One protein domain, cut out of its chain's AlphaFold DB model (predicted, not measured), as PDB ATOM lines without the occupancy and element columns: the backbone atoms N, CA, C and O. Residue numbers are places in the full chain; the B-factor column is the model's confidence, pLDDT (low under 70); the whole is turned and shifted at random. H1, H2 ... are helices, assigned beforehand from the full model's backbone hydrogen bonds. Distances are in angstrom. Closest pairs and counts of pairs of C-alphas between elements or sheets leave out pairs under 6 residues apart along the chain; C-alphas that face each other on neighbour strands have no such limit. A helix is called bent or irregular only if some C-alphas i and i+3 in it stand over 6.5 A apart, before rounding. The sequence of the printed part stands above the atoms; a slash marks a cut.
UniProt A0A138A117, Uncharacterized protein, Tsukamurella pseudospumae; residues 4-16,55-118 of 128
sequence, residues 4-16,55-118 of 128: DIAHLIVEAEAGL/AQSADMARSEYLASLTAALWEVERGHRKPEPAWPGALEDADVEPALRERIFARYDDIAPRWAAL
ATOM      1  N   ASP A   4       6.791 -30.712 -20.375       94.50
ATOM      2  CA  ASP A   4       7.422 -30.319 -21.644       94.50
ATOM      3  C   ASP A   4       8.454 -29.189 -21.459       94.50
ATOM      4  O   ASP A   4       9.507 -29.191 -22.091       94.50
ATOM      5  N   ILE A   5       8.208 -28.238 -20.549       97.00
ATOM      6  CA  ILE A   5       9.200 -27.201 -20.210       97.00
ATOM      7  C   ILE A   5      10.400 -27.833 -19.492       97.00
ATOM      8  O   ILE A   5      11.537 -27.421 -19.731       97.00
ATOM      9  N   ALA A   6      10.171 -28.842 -18.646       98.19
ATOM     10  CA  ALA A   6      11.249 -29.588 -18.010       98.19
ATOM     11  C   ALA A   6      12.137 -30.282 -19.051       98.19
ATOM     12  O   ALA A   6      13.348 -30.088 -19.006       98.19
ATOM     13  N   HIS A   7      11.555 -30.970 -20.040       98.00
ATOM     14  CA  HIS A   7      12.298 -31.527 -21.178       98.00
ATOM     15  C   HIS A   7      13.135 -30.467 -21.903       98.00
ATOM     16  O   HIS A   7      14.337 -30.654 -22.081       98.00
ATOM     17  N   LEU A   8      12.537 -29.321 -22.247       97.25
ATOM     18  CA  LEU A   8      13.250 -28.225 -22.911       97.25
ATOM     19  C   LEU A   8      14.484 -27.791 -22.109       97.25
ATOM     20  O   LEU A   8      15.573 -27.652 -22.663       97.25
ATOM     21  N   ILE A   9      14.321 -27.588 -20.801       98.31
ATOM     22  CA  ILE A   9      15.392 -27.121 -19.919       98.31
ATOM     23  C   ILE A   9      16.482 -28.181 -19.766       98.31
ATOM     24  O   ILE A   9      17.656 -27.862 -19.947       98.31
ATOM     25  N   VAL A  10      16.128 -29.430 -19.453       98.44
ATOM     26  CA  VAL A  10      17.141 -30.467 -19.207       98.44
ATOM     27  C   VAL A  10      17.893 -30.836 -20.478       98.44
ATOM     28  O   VAL A  10      19.097 -31.068 -20.409       98.44
ATOM     29  N   GLU A  11      17.236 -30.839 -21.640       98.19
ATOM     30  CA  GLU A  11      17.912 -31.076 -22.915       98.19
ATOM     31  C   GLU A  11      18.920 -29.970 -23.223       98.19
ATOM     32  O   GLU A  11      20.055 -30.274 -23.590       98.19
ATOM     33  N   ALA A  12      18.540 -28.704 -23.020       97.94
ATOM     34  CA  ALA A  12      19.432 -27.569 -23.238       97.94
ATOM     35  C   ALA A  12      20.630 -27.586 -22.270       97.94
ATOM     36  O   ALA A  12      21.778 -27.475 -22.700       97.94
ATOM     37  N   GLU A  13      20.390 -27.786 -20.970       98.19
ATOM     38  CA  GLU A  13      21.442 -27.732 -19.945       98.19
ATOM     39  C   GLU A  13      22.373 -28.954 -19.947       98.19
ATOM     40  O   GLU A  13      23.548 -28.837 -19.572       98.19
ATOM     41  N   ALA A  14      21.865 -30.123 -20.358       97.69
ATOM     42  CA  ALA A  14      22.638 -31.359 -20.482       97.69
ATOM     43  C   ALA A  14      23.191 -31.596 -21.899       97.69
ATOM     44  O   ALA A  14      23.900 -32.580 -22.112       97.69
ATOM     45  N   GLY A  15      22.891 -30.715 -22.862       96.44
ATOM     46  CA  GLY A  15      23.379 -30.808 -24.241       96.44
ATOM     47  C   GLY A  15      22.811 -31.992 -25.033       96.44
ATOM     48  O   GLY A  15      23.475 -32.491 -25.944       96.44
ATOM     49  N   LEU A  16      21.605 -32.454 -24.694       96.81
ATOM     50  CA  LEU A  16      20.957 -33.596 -25.342       96.81
ATOM     51  C   LEU A  16      20.312 -33.142 -26.648       96.81
ATOM     52  O   LEU A  16      19.458 -32.261 -26.652       96.81
ATOM     53  N   ALA A  55      21.429 -43.603 -30.469       94.81
ATOM     54  CA  ALA A  55      21.916 -42.427 -29.750       94.81
ATOM     55  C   ALA A  55      20.768 -41.479 -29.367       94.81
ATOM     56  O   ALA A  55      20.701 -41.023 -28.232       94.81
ATOM     57  N   GLN A  56      19.821 -41.244 -30.280       93.81
ATOM     58  CA  GLN A  56      18.646 -40.425 -29.979       93.81
ATOM     59  C   GLN A  56      17.752 -41.065 -28.914       93.81
ATOM     60  O   GLN A  56      17.274 -40.381 -28.018       93.81
ATOM     61  N   SER A  57      17.567 -42.383 -28.962       94.81
ATOM     62  CA  SER A  57      16.827 -43.106 -27.926       94.81
ATOM     63  C   SER A  57      17.511 -43.025 -26.555       94.81
ATOM     64  O   SER A  57      16.822 -42.910 -25.543       94.81
ATOM     65  N   ALA A  58      18.847 -43.052 -26.507       97.50
ATOM     66  CA  ALA A  58      19.603 -42.874 -25.266       97.50
ATOM     67  C   ALA A  58      19.463 -41.447 -24.705       97.50
ATOM     68  O   ALA A  58      19.195 -41.286 -23.515       97.50
ATOM     69  N   ASP A  59      19.566 -40.427 -25.562       97.50
ATOM     70  CA  ASP A  59      19.324 -39.030 -25.185       97.50
ATOM     71  C   ASP A  59      17.892 -38.824 -24.674       97.50
ATOM     72  O   ASP A  59      17.700 -38.180 -23.647       97.50
ATOM     73  N   MET A  60      16.889 -39.409 -25.338       96.12
ATOM     74  CA  MET A  60      15.491 -39.362 -24.897       96.12
ATOM     75  C   MET A  60      15.313 -39.980 -23.508       96.12
ATOM     76  O   MET A  60      14.702 -39.365 -22.636       96.12
ATOM     77  N   ALA A  61      15.883 -41.165 -23.268       97.88
ATOM     78  CA  ALA A  61      15.813 -41.819 -21.962       97.88
ATOM     79  C   ALA A  61      16.482 -40.976 -20.863       97.88
ATOM     80  O   ALA A  61      15.948 -40.851 -19.760       97.88
ATOM     81  N   ARG A  62      17.626 -40.352 -21.172       97.88
ATOM     82  CA  ARG A  62      18.299 -39.433 -20.248       97.88
ATOM     83  C   ARG A  62      17.481 -38.166 -20.009       97.88
ATOM     84  O   ARG A  62      17.412 -37.705 -18.874       97.88
ATOM     85  N   SER A  63      16.850 -37.622 -21.047       98.19
ATOM     86  CA  SER A  63      15.975 -36.457 -20.936       98.19
ATOM     87  C   SER A  63      14.768 -36.739 -20.049       98.19
ATOM     88  O   SER A  63      14.469 -35.917 -19.192       98.19
ATOM     89  N   GLU A  64      14.104 -37.883 -20.226       98.06
ATOM     90  CA  GLU A  64      12.973 -38.311 -19.394       98.06
ATOM     91  C   GLU A  64      13.391 -38.426 -17.924       98.06
ATOM     92  O   GLU A  64      12.769 -37.831 -17.044       98.06
ATOM     93  N   TYR A  65      14.502 -39.126 -17.663       97.38
ATOM     94  CA  TYR A  65      15.048 -39.264 -16.315       97.38
ATOM     95  C   TYR A  65      15.306 -37.901 -15.662       97.38
ATOM     96  O   TYR A  65      14.830 -37.640 -14.554       97.38
ATOM     97  N   LEU A  66      16.022 -37.010 -16.358       98.19
ATOM     98  CA  LEU A  66      16.353 -35.688 -15.835       98.19
ATOM     99  C   LEU A  66      15.103 -34.828 -15.639       98.19
ATOM    100  O   LEU A  66      14.968 -34.227 -14.575       98.19
ATOM    101  N   ALA A  67      14.193 -34.762 -16.613       98.38
ATOM    102  CA  ALA A  67      12.990 -33.933 -16.539       98.38
ATOM    103  C   ALA A  67      12.101 -34.353 -15.361       98.38
ATOM    104  O   ALA A  67      11.715 -33.513 -14.544       98.38
ATOM    105  N   SER A  68      11.845 -35.656 -15.229       96.62
ATOM    106  CA  SER A  68      11.015 -36.214 -14.164       96.62
ATOM    107  C   SER A  68      11.643 -36.035 -12.779       96.62
ATOM    108  O   SER A  68      10.976 -35.555 -11.856       96.62
ATOM    109  N   LEU A  69      12.929 -36.367 -12.618       97.00
ATOM    110  CA  LEU A  69      13.594 -36.299 -11.316       97.00
ATOM    111  C   LEU A  69      13.861 -34.856 -10.873       97.00
ATOM    112  O   LEU A  69      13.526 -34.477  -9.751       97.00
ATOM    113  N   THR A  70      14.446 -34.029 -11.742       98.12
ATOM    114  CA  THR A  70      14.879 -32.674 -11.357       98.12
ATOM    115  C   THR A  70      13.699 -31.753 -11.072       98.12
ATOM    116  O   THR A  70      13.791 -30.952 -10.148       98.12
ATOM    117  N   ALA A  71      12.578 -31.877 -11.795       98.00
ATOM    118  CA  ALA A  71      11.379 -31.093 -11.502       98.00
ATOM    119  C   ALA A  71      10.815 -31.438 -10.114       98.00
ATOM    120  O   ALA A  71      10.477 -30.542  -9.344       98.00
ATOM    121  N   ALA A  72      10.762 -32.728  -9.770       97.00
ATOM    122  CA  ALA A  72      10.283 -33.182  -8.471       97.00
ATOM    123  C   ALA A  72      11.218 -32.766  -7.322       97.00
ATOM    124  O   ALA A  72      10.736 -32.283  -6.297       97.00
ATOM    125  N   LEU A  73      12.537 -32.914  -7.489       97.31
ATOM    126  CA  LEU A  73      13.523 -32.474  -6.495       97.31
ATOM    127  C   LEU A  73      13.489 -30.955  -6.297       97.31
ATOM    128  O   LEU A  73      13.488 -30.492  -5.160       97.31
ATOM    129  N   TRP A  74      13.391 -30.181  -7.383       98.00
ATOM    130  CA  TRP A  74      13.256 -28.725  -7.318       98.00
ATOM    131  C   TRP A  74      11.983 -28.309  -6.571       98.00
ATOM    132  O   TRP A  74      12.032 -27.431  -5.711       98.00
ATOM    133  N   GLU A  75      10.851 -28.972  -6.833       97.12
ATOM    134  CA  GLU A  75       9.602 -28.710  -6.109       97.12
ATOM    135  C   GLU A  75       9.739 -28.983  -4.606       97.12
ATOM    136  O   GLU A  75       9.187 -28.230  -3.806       97.12
ATOM    137  N   VAL A  76      10.484 -30.016  -4.203       96.81
ATOM    138  CA  VAL A  76      10.784 -30.267  -2.782       96.81
ATOM    139  C   VAL A  76      11.691 -29.172  -2.216       96.81
ATOM    140  O   VAL A  76      11.372 -28.592  -1.180       96.81
ATOM    141  N   GLU A  77      12.783 -28.837  -2.905       95.69
ATOM    142  CA  GLU A  77      13.773 -27.859  -2.431       95.69
ATOM    143  C   GLU A  77      13.197 -26.438  -2.303       95.69
ATOM    144  O   GLU A  77      13.587 -25.681  -1.415       95.69
ATOM    145  N   ARG A  78      12.238 -26.070  -3.158       95.94
ATOM    146  CA  ARG A  78      11.528 -24.779  -3.104       95.94
ATOM    147  C   ARG A  78      10.260 -24.807  -2.244       95.94
ATOM    148  O   ARG A  78       9.572 -23.794  -2.138       95.94
ATOM    149  N   GLY A  79       9.940 -25.940  -1.616       95.81
ATOM    150  CA  GLY A  79       8.782 -26.076  -0.728       95.81
ATOM    151  C   GLY A  79       7.426 -26.132  -1.442       95.81
ATOM    152  O   GLY A  79       6.390 -25.921  -0.813       95.81
ATOM    153  N   HIS A  80       7.408 -26.427  -2.742       93.44
ATOM    154  CA  HIS A  80       6.193 -26.677  -3.523       93.44
ATOM    155  C   HIS A  80       5.654 -28.106  -3.345       93.44
ATOM    156  O   HIS A  80       4.467 -28.350  -3.565       93.44
ATOM    157  N   ARG A  81       6.506 -29.046  -2.921       94.00
ATOM    158  CA  ARG A  81       6.171 -30.451  -2.649       94.00
ATOM    159  C   ARG A  81       6.751 -30.879  -1.300       94.00
ATOM    160  O   ARG A  81       7.802 -30.401  -0.886       94.00
ATOM    161  N   LYS A  82       6.075 -31.798  -0.605       93.94
ATOM    162  CA  LYS A  82       6.635 -32.432   0.598       93.94
ATOM    163  C   LYS A  82       7.721 -33.443   0.204       93.94
ATOM    164  O   LYS A  82       7.543 -34.137  -0.793       93.94
ATOM    165  N   PRO A  83       8.814 -33.562   0.972       92.75
ATOM    166  CA  PRO A  83       9.803 -34.603   0.733       92.75
ATOM    167  C   PRO A  83       9.175 -35.987   0.936       92.75
ATOM    168  O   PRO A  83       8.479 -36.225   1.925       92.75
ATOM    169  N   GLU A  84       9.445 -36.900   0.007       90.75
ATOM    170  CA  GLU A  84       8.954 -38.276   0.022       90.75
ATOM    171  C   GLU A  84      10.118 -39.237  -0.278       90.75
ATOM    172  O   GLU A  84      10.731 -39.127  -1.344       90.75
ATOM    173  N   PRO A  85      10.427 -40.198   0.620       88.06
ATOM    174  CA  PRO A  85      11.565 -41.102   0.434       88.06
ATOM    175  C   PRO A  85      11.468 -41.998  -0.806       88.06
ATOM    176  O   PRO A  85      12.488 -42.411  -1.339       88.06
ATOM    177  N   ALA A  86      10.249 -42.326  -1.250       90.25
ATOM    178  CA  ALA A  86      10.034 -43.223  -2.385       90.25
ATOM    179  C   ALA A  86      10.265 -42.533  -3.740       90.25
ATOM    180  O   ALA A  86      10.825 -43.131  -4.652       90.25
ATOM    181  N   TRP A  87       9.813 -41.285  -3.873       89.50
ATOM    182  CA  TRP A  87      10.028 -40.445  -5.046       89.50
ATOM    183  C   TRP A  87       9.747 -38.980  -4.680       89.50
ATOM    184  O   TRP A  87       8.678 -38.703  -4.141       89.50
ATOM    185  N   PRO A  88      10.624 -38.015  -4.999       92.19
ATOM    186  CA  PRO A  88      11.868 -38.161  -5.757       92.19
ATOM    187  C   PRO A  88      13.053 -38.729  -4.957       92.19
ATOM    188  O   PRO A  88      14.140 -38.844  -5.512       92.19
ATOM    189  N   GLY A  89      12.861 -39.090  -3.684       91.69
ATOM    190  CA  GLY A  89      13.960 -39.494  -2.808       91.69
ATOM    191  C   GLY A  89      14.763 -38.293  -2.304       91.69
ATOM    192  O   GLY A  89      14.260 -37.164  -2.278       91.69
ATOM    193  N   ALA A  90      15.992 -38.548  -1.859       88.19
ATOM    194  CA  ALA A  90      16.890 -37.522  -1.347       88.19
ATOM    195  C   ALA A  90      17.759 -36.923  -2.467       88.19
ATOM    196  O   ALA A  90      18.068 -37.577  -3.464       88.19
ATOM    197  N   LEU A  91      18.154 -35.661  -2.307       87.31
ATOM    198  CA  LEU A  91      18.906 -34.916  -3.320       87.31
ATOM    199  C   LEU A  91      20.320 -35.487  -3.518       87.31
ATOM    200  O   LEU A  91      20.869 -35.438  -4.617       87.31
ATOM    201  N   GLU A  92      20.899 -36.006  -2.441       87.19
ATOM    202  CA  GLU A  92      22.197 -36.673  -2.373       87.19
ATOM    203  C   GLU A  92      22.236 -38.025  -3.098       87.19
ATOM    204  O   GLU A  92      23.310 -38.440  -3.529       87.19
ATOM    205  N   ASP A  93      21.081 -38.672  -3.278       88.31
ATOM    206  CA  ASP A  93      20.957 -39.973  -3.946       88.31
ATOM    207  C   ASP A  93      20.672 -39.837  -5.454       88.31
ATOM    208  O   ASP A  93      20.639 -40.828  -6.187       88.31
ATOM    209  N   ALA A  94      20.439 -38.613  -5.936       88.62
ATOM    210  CA  ALA A  94      20.133 -38.350  -7.334       88.62
ATOM    211  C   ALA A  94      21.367 -38.580  -8.225       88.62
ATOM    212  O   ALA A  94      22.411 -37.959  -8.018       88.62
ATOM    213  N   ASP A  95      21.227 -39.386  -9.283       91.44
ATOM    214  CA  ASP A  95      22.256 -39.567 -10.321       91.44
ATOM    215  C   ASP A  95      22.256 -38.379 -11.303       91.44
ATOM    216  O   ASP A  95      21.987 -38.486 -12.502       91.44
ATOM    217  N   VAL A  96      22.497 -37.186 -10.755       94.94
ATOM    218  CA  VAL A  96      22.595 -35.927 -11.492       94.94
ATOM    219  C   VAL A  96      23.797 -35.156 -10.973       94.94
ATOM    220  O   VAL A  96      23.904 -34.853  -9.787       94.94
ATOM    221  N   GLU A  97      24.701 -34.808 -11.885       95.69
ATOM    222  CA  GLU A  97      25.891 -34.019 -11.572       95.69
ATOM    223  C   GLU A  97      25.494 -32.683 -10.899       95.69
ATOM    224  O   GLU A  97      24.607 -31.993 -11.418       95.69
ATOM    225  N   PRO A  98      26.100 -32.303  -9.752       95.56
ATOM    226  CA  PRO A  98      25.643 -31.152  -8.973       95.56
ATOM    227  C   PRO A  98      25.597 -29.830  -9.747       95.56
ATOM    228  O   PRO A  98      24.610 -29.104  -9.624       95.56
ATOM    229  N   ALA A  99      26.595 -29.530 -10.586       97.00
ATOM    230  CA  ALA A  99      26.600 -28.284 -11.349       97.00
ATOM    231  C   ALA A  99      25.509 -28.277 -12.432       97.00
ATOM    232  O   ALA A  99      24.876 -27.247 -12.663       97.00
ATOM    233  N   LEU A 100      25.252 -29.407 -13.098       98.25
ATOM    234  CA  LEU A 100      24.118 -29.560 -14.015       98.25
ATOM    235  C   LEU A 100      22.783 -29.348 -13.293       98.25
ATOM    236  O   LEU A 100      21.937 -28.599 -13.786       98.25
ATOM    237  N   ARG A 101      22.601 -29.963 -12.122       97.75
ATOM    238  CA  ARG A 101      21.395 -29.792 -11.303       97.75
ATOM    239  C   ARG A 101      21.163 -28.324 -10.947       97.75
ATOM    240  O   ARG A 101      20.049 -27.833 -11.111       97.75
ATOM    241  N   GLU A 102      22.202 -27.625 -10.497       97.62
ATOM    242  CA  GLU A 102      22.123 -26.202 -10.145       97.62
ATOM    243  C   GLU A 102      21.704 -25.334 -11.338       97.62
ATOM    244  O   GLU A 102      20.825 -24.482 -11.191       97.62
ATOM    245  N   ARG A 103      22.250 -25.586 -12.537       98.56
ATOM    246  CA  ARG A 103      21.820 -24.879 -13.756       98.56
ATOM    247  C   ARG A 103      20.356 -25.155 -14.099       98.56
ATOM    248  O   ARG A 103      19.613 -24.218 -14.379       98.56
ATOM    249  N   ILE A 104      19.922 -26.414 -14.021       98.56
ATOM    250  CA  ILE A 104      18.523 -26.799 -14.260       98.56
ATOM    251  C   ILE A 104      17.588 -26.093 -13.264       98.56
ATOM    252  O   ILE A 104      16.580 -25.517 -13.670       98.56
ATOM    253  N   PHE A 105      17.934 -26.073 -11.974       98.44
ATOM    254  CA  PHE A 105      17.110 -25.439 -10.940       98.44
ATOM    255  C   PHE A 105      17.031 -23.927 -11.136       98.44
ATOM    256  O   PHE A 105      15.943 -23.365 -11.047       98.44
ATOM    257  N   ALA A 106      18.140 -23.281 -11.501       98.44
ATOM    258  CA  ALA A 106      18.145 -21.858 -11.828       98.44
ATOM    259  C   ALA A 106      17.218 -21.532 -13.016       98.44
ATOM    260  O   ALA A 106      16.521 -20.516 -13.007       98.44
ATOM    261  N   ARG A 107      17.155 -22.405 -14.030       98.25
ATOM    262  CA  ARG A 107      16.220 -22.257 -15.158       98.25
ATOM    263  C   ARG A 107      14.766 -22.467 -14.729       98.25
ATOM    264  O   ARG A 107      13.891 -21.752 -15.217       98.25
ATOM    265  N   TYR A 108      14.496 -23.398 -13.812       98.38
ATOM    266  CA  TYR A 108      13.164 -23.549 -13.221       98.38
ATOM    267  C   TYR A 108      12.747 -22.323 -12.413       98.38
ATOM    268  O   TYR A 108      11.620 -21.862 -12.581       98.38
ATOM    269  N   ASP A 109      13.653 -21.761 -11.613       98.44
ATOM    270  CA  ASP A 109      13.408 -20.547 -10.832       98.44
ATOM    271  C   ASP A 109      13.091 -19.336 -11.736       98.44
ATOM    272  O   ASP A 109      12.214 -18.541 -11.403       98.44
ATOM    273  N   ASP A 110      13.733 -19.218 -12.906       97.31
ATOM    274  CA  ASP A 110      13.421 -18.178 -13.906       97.31
ATOM    275  C   ASP A 110      12.046 -18.385 -14.568       97.31
ATOM    276  O   ASP A 110      11.265 -17.446 -14.747       97.31
ATOM    277  N   ILE A 111      11.729 -19.623 -14.958       97.38
ATOM    278  CA  ILE A 111      10.570 -19.905 -15.816       97.38
ATOM    279  C   ILE A 111       9.283 -20.129 -15.019       97.38
ATOM    280  O   ILE A 111       8.212 -19.727 -15.480       97.38
ATOM    281  N   ALA A 112       9.348 -20.734 -13.832       97.25
ATOM    282  CA  ALA A 112       8.157 -21.089 -13.063       97.25
ATOM    283  C   ALA A 112       7.262 -19.880 -12.721       97.25
ATOM    284  O   ALA A 112       6.053 -19.984 -12.944       97.25
ATOM    285  N   PRO A 113       7.790 -18.717 -12.275       96.88
ATOM    286  CA  PRO A 113       6.960 -17.538 -12.022       96.88
ATOM    287  C   PRO A 113       6.317 -16.987 -13.298       96.88
ATOM    288  O   PRO A 113       5.158 -16.581 -13.285       96.88
ATOM    289  N   ARG A 114       7.053 -17.010 -14.419       97.19
ATOM    290  CA  ARG A 114       6.560 -16.550 -15.724       97.19
ATOM    291  C   ARG A 114       5.419 -17.428 -16.214       97.19
ATOM    292  O   ARG A 114       4.426 -16.894 -16.684       97.19
ATOM    293  N   TRP A 115       5.550 -18.746 -16.064       96.00
ATOM    294  CA  TRP A 115       4.489 -19.701 -16.366       96.00
ATOM    295  C   TRP A 115       3.262 -19.496 -15.469       96.00
ATOM    296  O   TRP A 115       2.149 -19.402 -15.973       96.00
ATOM    297  N   ALA A 116       3.458 -19.377 -14.153       95.50
ATOM    298  CA  ALA A 116       2.364 -19.216 -13.193       95.50
ATOM    299  C   ALA A 116       1.570 -17.910 -13.378       95.50
ATOM    300  O   ALA A 116       0.401 -17.848 -13.007       95.50
ATOM    301  N   ALA A 117       2.196 -16.872 -13.937       96.94
ATOM    302  CA  ALA A 117       1.566 -15.585 -14.208       96.94
ATOM    303  C   ALA A 117       0.843 -15.510 -15.568       96.94
ATOM    304  O   ALA A 117       0.256 -14.471 -15.876       96.94
ATOM    305  N   LEU A 118       0.894 -16.561 -16.399       96.69
ATOM    306  CA  LEU A 118       0.219 -16.553 -17.698       96.69
ATOM    307  C   LEU A 118      -1.306 -16.567 -17.516       96.69
ATOM    308  O   LEU A 118      -1.822 -17.444 -16.822       96.69
TER     309      LEU A 118
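Overview. This is residues 4 to 16 and 55 to 118 of the 128 residues of an uncharacterized protein of Tsukamurella pseudospumae (UniProt A0A138A117). One long helix, H2, is crossed on one side by two other helices, H1 and H3, which lie side by side and run opposite ways, while residues 55 to 62 at the start of H2 run on past both. From the far end of H2 a long link with no named element, residues 78 to 97, folds back along the other side of H2 and leads to H3. The printed part has 77 residues with three named helices, in the order H1, H2, H3, and no named strand; its class is all helix. It is compact, with a radius of gyration of the C-alphas of 12.3 A, and the C-alphas span 36 by 32 by 20 A along their three main axes.

Along the chain. Begin with H2, residues 55 to 77: find C-alpha 55 at (21.916, -42.427, -29.750), from where the helix runs 32.0 A to C-alpha 77 at (13.773, -27.859, -2.431). Go back to the first printed residue for H1, residues 4 to 14, which is 15.3 A long and starts at C-alpha 4, (7.422, -30.319, -21.644). H3 is residues 98 to 116, 26.5 A from its first C-alpha to its last, and ends at C-alpha 116, (2.364, -19.216, -13.193). Look near residue 110 for a kink of 27 degrees in H3; the helix is only just irregular there, with C-alphas 110 and 113 6.8 A apart.

Arrangement. Start from H2, which touches H1 with its residues 63 to 71 alone; the closest C-alphas of the two, those of Ala 6 and Ala 67, are 4.9 A apart. Their lines are about perpendicular, only just, at 72 degrees. Further along, H2 touches H3 with residues 70 to 74 alone, and the closest C-alphas, of Trp 74 and Phe 105, are 6.2 A apart. These two are also only just about perpendicular, at 70.2 degrees. H3 touches H1 with residues 100 to 108 alone, at a shallow tilt of 30 degrees, opposite ways; their closest C-alphas are those of Val 10 and Ile 104, 6.3 A apart. The helix packing is only just mostly crossed, with 1 of the 3 touching pairs at a shallow tilt. In H1 every O i to N i+4 pair is within hydrogen-bond range, in H2 18 of 19 and in H3 13 of 15.

Size, cuts and confidence. The two C-alphas farthest apart are those of Ala 55 and Ala 117, at 37.1 A. Look for the cut between residues 16 and 55: residues 17 to 54 are not printed, the gap from C-alpha 16 to C-alpha 55 is 9.9 A, and the link from H1 to H2 runs across it. The link from H2 to H3 is long, with 20 residues. The mean pLDDT of the printed part is 95.8, and no printed residue is under 70.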